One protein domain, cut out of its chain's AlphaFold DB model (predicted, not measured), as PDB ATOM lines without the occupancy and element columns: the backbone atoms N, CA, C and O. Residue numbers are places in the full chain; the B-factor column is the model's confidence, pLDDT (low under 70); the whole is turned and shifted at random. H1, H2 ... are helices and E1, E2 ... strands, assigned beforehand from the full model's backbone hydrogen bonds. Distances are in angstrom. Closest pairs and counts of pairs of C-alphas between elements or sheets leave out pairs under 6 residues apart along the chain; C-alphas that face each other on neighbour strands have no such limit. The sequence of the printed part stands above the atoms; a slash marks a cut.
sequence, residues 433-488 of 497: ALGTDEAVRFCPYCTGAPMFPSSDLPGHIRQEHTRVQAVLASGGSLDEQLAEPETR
ATOM      1  N   ALA A 433     -15.803 -23.478 -14.664       41.03
ATOM      2  CA  ALA A 433     -16.524 -22.848 -13.557       41.03
ATOM      3  C   ALA A 433     -16.121 -21.386 -13.285       41.03
ATOM      4  O   ALA A 433     -16.873 -20.661 -12.635       41.03
ATOM      5  N   LEU A 434     -14.943 -20.950 -13.745       42.34
ATOM      6  CA  LEU A 434     -14.423 -19.601 -13.497       42.34
ATOM      7  C   LEU A 434     -14.822 -18.567 -14.558       42.34
ATOM      8  O   LEU A 434     -14.531 -17.391 -14.363       42.34
ATOM      9  N   GLY A 435     -15.507 -18.967 -15.636       41.41
ATOM     10  CA  GLY A 435     -16.113 -18.033 -16.595       41.41
ATOM     11  C   GLY A 435     -15.141 -17.011 -17.193       41.41
ATOM     12  O   GLY A 435     -15.553 -15.899 -17.511       41.41
ATOM     13  N   THR A 436     -13.852 -17.346 -17.306       43.88
ATOM     14  CA  THR A 436     -12.846 -16.438 -17.862       43.88
ATOM     15  C   THR A 436     -13.043 -16.341 -19.369       43.88
ATOM     16  O   THR A 436     -12.754 -17.287 -20.109       43.88
ATOM     17  N   ASP A 437     -13.583 -15.208 -19.800       54.72
ATOM     18  CA  ASP A 437     -13.794 -14.858 -21.197       54.72
ATOM     19  C   ASP A 437     -12.479 -14.325 -21.786       54.72
ATOM     20  O   ASP A 437     -12.242 -13.123 -21.828       54.72
ATOM     21  N   GLU A 438     -11.579 -15.233 -22.175       52.47
ATOM     22  CA  GLU A 438     -10.409 -14.912 -22.998       52.47
ATOM     23  C   GLU A 438     -10.198 -15.985 -24.078       52.47
ATOM     24  O   GLU A 438     -10.385 -17.188 -23.873       52.47
ATOM     25  N   ALA A 439      -9.844 -15.518 -25.278       58.47
ATOM     26  CA  ALA A 439      -9.900 -16.253 -26.542       58.47
ATOM     27  C   ALA A 439      -8.902 -17.418 -26.668       58.47
ATOM     28  O   ALA A 439      -8.947 -18.145 -27.661       58.47
ATOM     29  N   VAL A 440      -8.025 -17.615 -25.682       56.25
ATOM     30  CA  VAL A 440      -6.856 -18.487 -25.790       56.25
ATOM     31  C   VAL A 440      -6.703 -19.349 -24.537       56.25
ATOM     32  O   VAL A 440      -6.778 -18.854 -23.416       56.25
ATOM     33  N   ARG A 441      -6.506 -20.659 -24.718       77.38
ATOM     34  CA  ARG A 441      -6.447 -21.653 -23.634       77.38
ATOM     35  C   ARG A 441      -5.283 -22.634 -23.825       77.38
ATOM     36  O   ARG A 441      -4.805 -22.838 -24.938       77.38
ATOM     37  N   PHE A 442      -4.856 -23.267 -22.731       79.44
ATOM     38  CA  PHE A 442      -3.735 -24.212 -22.703       79.44
ATOM     39  C   PHE A 442      -4.197 -25.671 -22.819       79.44
ATOM     40  O   PHE A 442      -5.196 -26.064 -22.212       79.44
ATOM     41  N   CYS A 443      -3.445 -26.495 -23.555       81.25
ATOM     42  CA  CYS A 443      -3.661 -27.942 -23.610       81.25
ATOM     43  C   CYS A 443      -2.917 -28.660 -22.467       81.25
ATOM     44  O   CYS A 443      -1.703 -28.494 -22.356       81.25
ATOM     45  N   PRO A 444      -3.586 -29.505 -21.657       74.19
ATOM     46  CA  PRO A 444      -2.948 -30.225 -20.551       74.19
ATOM     47  C   PRO A 444      -2.021 -31.370 -20.996       74.19
ATOM     48  O   PRO A 444      -1.299 -31.906 -20.162       74.19
ATOM     49  N   TYR A 445      -2.044 -31.758 -22.277       78.56
ATOM     50  CA  TYR A 445      -1.204 -32.832 -22.824       78.56
ATOM     51  C   TYR A 445       0.088 -32.324 -23.480       78.56
ATOM     52  O   TYR A 445       0.959 -33.125 -23.803       78.56
ATOM     53  N   CYS A 446       0.240 -31.009 -23.674       81.50
ATOM     54  CA  CYS A 446       1.389 -30.444 -24.374       81.50
ATOM     55  C   CYS A 446       2.408 -29.831 -23.413       81.50
ATOM     56  O   CYS A 446       2.109 -28.902 -22.662       81.50
ATOM     57  N   THR A 447       3.657 -30.275 -23.513       66.94
ATOM     58  CA  THR A 447       4.798 -29.606 -22.881       66.94
ATOM     59  C   THR A 447       5.061 -28.253 -23.549       66.94
ATOM     60  O   THR A 447       5.057 -28.166 -24.776       66.94
ATOM     61  N   GLY A 448       5.318 -27.207 -22.761       69.44
ATOM     62  CA  GLY A 448       5.591 -25.854 -23.271       69.44
ATOM     63  C   GLY A 448       4.368 -24.940 -23.378       69.44
ATOM     64  O   GLY A 448       4.498 -23.830 -23.881       69.44
ATOM     65  N   ALA A 449       3.205 -25.388 -22.888       64.69
ATOM     66  CA  ALA A 449       1.984 -24.586 -22.784       64.69
ATOM     67  C   ALA A 449       1.600 -23.843 -24.089       64.69
ATOM     68  O   ALA A 449       1.392 -22.628 -24.064       64.69
ATOM     69  N   PRO A 450       1.492 -24.537 -25.241       72.25
ATOM     70  CA  PRO A 450       1.021 -23.904 -26.462       72.25
ATOM     71  C   PRO A 450      -0.397 -23.355 -26.273       72.25
ATOM     72  O   PRO A 450      -1.274 -23.988 -25.675       72.25
ATOM     73  N   MET A 451      -0.576 -22.142 -26.778       72.56
ATOM     74  CA  MET A 451      -1.808 -21.373 -26.731       72.56
ATOM     75  C   MET A 451      -2.697 -21.741 -27.922       72.56
ATOM     76  O   MET A 451      -2.274 -21.605 -29.067       72.56
ATOM     77  N   PHE A 452      -3.928 -22.187 -27.662       79.12
ATOM     78  CA  PHE A 452      -4.912 -22.516 -28.699       79.12
ATOM     79  C   PHE A 452      -6.110 -21.570 -28.638       79.12
ATOM     80  O   PHE A 452      -6.575 -21.278 -27.531       79.12
ATOM     81  N   PRO A 453      -6.679 -21.157 -29.787       83.12
ATOM     82  CA  PRO A 453      -8.002 -20.554 -29.815       83.12
ATOM     83  C   PRO A 453      -9.021 -21.444 -29.094       83.12
ATOM     84  O   PRO A 453      -9.000 -22.672 -29.229       83.12
ATOM     85  N   SER A 454      -9.944 -20.835 -28.345       76.81
ATOM     86  CA  SER A 454     -10.971 -21.569 -27.587       76.81
ATOM     87  C   SER A 454     -11.814 -22.525 -28.454       76.81
ATOM     88  O   SER A 454     -12.304 -23.528 -27.938       76.81
ATOM     89  N   SER A 455     -11.956 -22.259 -29.760       84.00
ATOM     90  CA  SER A 455     -12.644 -23.141 -30.718       84.00
ATOM     91  C   SER A 455     -11.883 -24.431 -31.033       84.00
ATOM     92  O   SER A 455     -12.504 -25.465 -31.282       84.00
ATOM     93  N   ASP A 456     -10.553 -24.387 -30.990       83.81
ATOM     94  CA  ASP A 456      -9.690 -25.440 -31.534       83.81
ATOM     95  C   ASP A 456      -9.188 -26.374 -30.428       83.81
ATOM     96  O   ASP A 456      -8.961 -27.570 -30.651       83.81
ATOM     97  N   LEU A 457      -9.102 -25.856 -29.197       84.19
ATOM     98  CA  LEU A 457      -8.644 -26.607 -28.034       84.19
ATOM     99  C   LEU A 457      -9.434 -27.913 -27.790       84.19
ATOM    100  O   LEU A 457      -8.798 -28.940 -27.550       84.19
ATOM    101  N   PRO A 458     -10.781 -27.966 -27.881       84.00
ATOM    102  CA  PRO A 458     -11.520 -29.214 -27.661       84.00
ATOM    103  C   PRO A 458     -11.242 -30.298 -28.715       84.00
ATOM    104  O   PRO A 458     -11.382 -31.491 -28.433       84.00
ATOM    105  N   GLY A 459     -10.894 -29.908 -29.946       87.50
ATOM    106  CA  GLY A 459     -10.477 -30.842 -30.997       87.50
ATOM    107  C   GLY A 459      -9.103 -31.425 -30.691       87.50
ATOM    108  O   GLY A 459      -8.938 -32.645 -30.655       87.50
ATOM    109  N   HIS A 460      -8.157 -30.548 -30.361       88.94
ATOM    110  CA  HIS A 460      -6.790 -30.920 -30.022       88.94
ATOM    111  C   HIS A 460      -6.705 -31.797 -28.755       88.94
ATOM    112  O   HIS A 460      -6.086 -32.858 -28.779       88.94
ATOM    113  N   ILE A 461      -7.423 -31.444 -27.680       83.25
ATOM    114  CA  ILE A 461      -7.504 -32.256 -26.451       83.25
ATOM    115  C   ILE A 461      -8.036 -33.663 -26.740       83.25
ATOM    116  O   ILE A 461      -7.514 -34.634 -26.195       83.25
ATOM    117  N   ARG A 462      -9.062 -33.805 -27.592       83.75
ATOM    118  CA  ARG A 462      -9.602 -35.126 -27.962       83.75
ATOM    119  C   ARG A 462      -8.597 -35.958 -28.749       83.75
ATOM    120  O   ARG A 462      -8.501 -37.161 -28.510       83.75
ATOM    121  N   GLN A 463      -7.851 -35.331 -29.653       88.31
ATOM    122  CA  GLN A 463      -6.809 -35.999 -30.426       88.31
ATOM    123  C   GLN A 463      -5.690 -36.520 -29.516       88.31
ATOM    124  O   GLN A 463      -5.364 -37.705 -29.573       88.31
ATOM    125  N   GLU A 464      -5.165 -35.676 -28.627       87.88
ATOM    126  CA  GLU A 464      -4.085 -36.070 -27.715       87.88
ATOM    127  C   GLU A 464      -4.556 -37.085 -26.668       87.88
ATOM    128  O   GLU A 464      -3.879 -38.079 -26.418       87.88
ATOM    129  N   HIS A 465      -5.779 -36.945 -26.150       83.69
ATOM    130  CA  HIS A 465      -6.369 -37.958 -25.274       83.69
ATOM    131  C   HIS A 465      -6.500 -39.325 -25.966       83.69
ATOM    132  O   HIS A 465      -6.209 -40.353 -25.358       83.69
ATOM    133  N   THR A 466      -6.889 -39.348 -27.246       84.69
ATOM    134  CA  THR A 466      -6.984 -40.589 -28.035       84.69
ATOM    135  C   THR A 466      -5.609 -41.232 -28.232       84.69
ATOM    136  O   THR A 466      -5.489 -42.453 -28.139       84.69
ATOM    137  N   ARG A 467      -4.554 -40.431 -28.440       81.31
ATOM    138  CA  ARG A 467      -3.170 -40.928 -28.532       81.31
ATOM    139  C   ARG A 467      -2.707 -41.554 -27.222       81.31
ATOM    140  O   ARG A 467      -2.216 -42.678 -27.240       81.31
ATOM    141  N   VAL A 468      -2.935 -40.876 -26.097       75.62
ATOM    142  CA  VAL A 468      -2.596 -41.399 -24.764       75.62
ATOM    143  C   VAL A 468      -3.338 -42.709 -24.488       75.62
ATOM    144  O   VAL A 468      -2.733 -43.674 -24.028       75.62
ATOM    145  N   GLN A 469      -4.632 -42.791 -24.820       81.25
ATOM    146  CA  GLN A 469      -5.394 -44.033 -24.667       81.25
ATOM    147  C   GLN A 469      -4.860 -45.174 -25.543       81.25
ATOM    148  O   GLN A 469      -4.799 -46.308 -25.075       81.25
ATOM    149  N   ALA A 470      -4.446 -44.893 -26.781       79.12
ATOM    150  CA  ALA A 470      -3.881 -45.906 -27.672       79.12
ATOM    151  C   ALA A 470      -2.560 -46.489 -27.136       79.12
ATOM    152  O   ALA A 470      -2.344 -47.693 -27.233       79.12
ATOM    153  N   VAL A 471      -1.717 -45.656 -26.523       72.94
ATOM    154  CA  VAL A 471      -0.424 -46.059 -25.938       72.94
ATOM    155  C   VAL A 471      -0.620 -46.905 -24.687       72.94
ATOM    156  O   VAL A 471       0.007 -47.952 -24.529       72.94
ATOM    157  N   LEU A 472      -1.550 -46.490 -23.824       71.19
ATOM    158  CA  LEU A 472      -1.930 -47.271 -22.652       71.19
ATOM    159  C   LEU A 472      -2.515 -48.630 -23.062       71.19
ATOM    160  O   LEU A 472      -2.191 -49.647 -22.456       71.19
ATOM    161  N   ALA A 473      -3.328 -48.665 -24.121       80.25
ATOM    162  CA  ALA A 473      -3.892 -49.905 -24.649       80.25
ATOM    163  C   ALA A 473      -2.837 -50.828 -25.287       80.25
ATOM    164  O   ALA A 473      -3.013 -52.045 -25.265       80.25
ATOM    165  N   SER A 474      -1.740 -50.284 -25.825       82.88
ATOM    166  CA  SER A 474      -0.630 -51.073 -26.373       82.88
ATOM    167  C   SER A 474       0.399 -51.511 -25.323       82.88
ATOM    168  O   SER A 474       1.389 -52.141 -25.685       82.88
ATOM    169  N   GLY A 475       0.196 -51.177 -24.042       88.44
ATOM    170  CA  GLY A 475       1.139 -51.480 -22.961       88.44
ATOM    171  C   GLY A 475       2.410 -50.622 -22.973       88.44
ATOM    172  O   GLY A 475       3.393 -51.001 -22.345       88.44
ATOM    173  N   GLY A 476       2.407 -49.493 -23.693       83.00
ATOM    174  CA  GLY A 476       3.532 -48.556 -23.731       83.00
ATOM    175  C   GLY A 476       3.584 -47.666 -22.486       83.00
ATOM    176  O   GLY A 476       2.547 -47.326 -21.911       83.00
ATOM    177  N   SER A 477       4.791 -47.269 -22.072       77.50
ATOM    178  CA  SER A 477       4.984 -46.296 -20.990       77.50
ATOM    179  C   SER A 477       4.771 -44.865 -21.496       77.50
ATOM    180  O   SER A 477       5.233 -44.508 -22.580       77.50
ATOM    181  N   LEU A 478       4.113 -44.016 -20.695       61.34
ATOM    182  CA  LEU A 478       3.958 -42.586 -21.003       61.34
ATOM    183  C   LEU A 478       5.312 -41.858 -21.095       61.34
ATOM    184  O   LEU A 478       5.455 -40.931 -21.893       61.34
ATOM    185  N   ASP A 479       6.298 -42.292 -20.310       64.44
ATOM    186  CA  ASP A 479       7.620 -41.659 -20.246       64.44
ATOM    187  C   ASP A 479       8.423 -41.876 -21.537       64.44
ATOM    188  O   ASP A 479       9.183 -41.005 -21.958       64.44
ATOM    189  N   GLU A 480       8.201 -43.007 -22.211       61.41
ATOM    190  CA  GLU A 480       8.862 -43.365 -23.470       61.41
ATOM    191  C   GLU A 480       8.393 -42.457 -24.622       61.41
ATOM    192  O   GLU A 480       9.178 -42.091 -25.491       61.41
ATOM    193  N   GLN A 481       7.137 -41.994 -24.581       60.25
ATOM    194  CA  GLN A 481       6.566 -41.098 -25.593       60.25
ATOM    195  C   GLN A 481       6.899 -39.616 -25.380       60.25
ATOM    196  O   GLN A 481       7.069 -38.870 -26.348       60.25
ATOM    197  N   LEU A 482       6.992 -39.170 -24.124       54.44
ATOM    198  CA  LEU A 482       7.380 -37.793 -23.792       54.44
ATOM    199  C   LEU A 482       8.868 -37.518 -24.084       54.44
ATOM    200  O   LEU A 482       9.271 -36.356 -24.175       54.44
ATOM    201  N   ALA A 483       9.672 -38.572 -24.259       54.69
ATOM    202  CA  ALA A 483      11.081 -38.489 -24.629       54.69
ATOM    203  C   ALA A 483      11.320 -38.336 -26.147       54.69
ATOM    204  O   ALA A 483      12.378 -37.836 -26.541       54.69
ATOM    205  N   GLU A 484      10.369 -38.718 -27.009       56.53
ATOM    206  CA  GLU A 484      10.564 -38.648 -28.462       56.53
ATOM    207  C   GLU A 484      10.410 -37.211 -29.009       56.53
ATOM    208  O   GLU A 484       9.400 -36.551 -28.771       56.53
ATOM    209  N   PRO A 485      11.365 -36.689 -29.804       48.44
ATOM    210  CA  PRO A 485      11.312 -35.317 -30.329       48.44
ATOM    211  C   PRO A 485      10.088 -35.012 -31.206       48.44
ATOM    212  O   PRO A 485       9.718 -33.847 -31.354       48.44
ATOM    213  N   GLU A 486       9.477 -36.041 -31.796       50.22
ATOM    214  CA  GLU A 486       8.345 -35.937 -32.723       50.22
ATOM    215  C   GLU A 486       6.996 -35.705 -32.017       50.22
ATOM    216  O   GLU A 486       6.036 -35.277 -32.659       50.22
ATOM    217  N   THR A 487       6.916 -35.903 -30.693       49.84
ATOM    218  CA  THR A 487       5.724 -35.575 -29.887       49.84
ATOM    219  C   THR A 487       5.689 -34.107 -29.445       49.84
ATOM    220  O   THR A 487       4.676 -33.632 -28.927       49.84
ATOM    221  N   ARG A 488       6.749 -33.330 -29.724       49.94
ATOM    222  CA  ARG A 488       6.739 -31.872 -29.549       49.94
ATOM    223  C   ARG A 488       5.935 -31.229 -30.670       49.94
ATOM    224  O   ARG A 488       6.359 -31.199 -31.823       49.94
TER     225      ARG A 488
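This is residues 433 to 488 of the 497 residues of an uncharacterized protein of Streptomyces sp. 3214.6 (UniProt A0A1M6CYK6). A small hairpin of two short strands, E1 and E2, sits at the first end of one long helix, H1; past H1's other end the printed part folds back into the short helix H2. The printed part has 56 residues, 28 of them in named elements, which come in the order E1, E2, H1, H2 along the chain, with an antiparallel sheet E1 - E2; the class is mixed, helices and strands. The whole is loose, radius of gyration of the C-alphas 13.3 A, and elongated, 39 by 21 by 17 A.

Find C-alpha 440 at (-6.856, -18.487, -25.790), where E1, residues 440 to 442, begins (7.2 A). E2 is residues 451 to 453 (7.0 A). H1, residues 457 to 473, runs 24.0 A to C-alpha 473 at (-3.892, -49.905, -24.649). H2, residues 478 to 482, spans 6.5 A.

In the hairpin, look for N 441 and O 452, 2.9 A apart, within hydrogen-bond range. The closest C-alphas of E1 and H1, Arg 441 and Leu 457, are 7.0 A apart. H1, with residues 468 to 472 alone, only just touches H2, with 3 pairs of C-alphas within 8 A and only at the corner; the closest are Val 471 and Leu 478, 7.5 A. H2 is apart from both strands. In H1 and H2 every O i to N i+4 pair is within hydrogen-bond range.

The farthest C-alphas, Asp 437 and Gly 475, are 39.6 A apart. The printed part has no cut and no long link. Look for pLDDT under 70 at residues 433 to 440, 447 to 449 and 478 to 488.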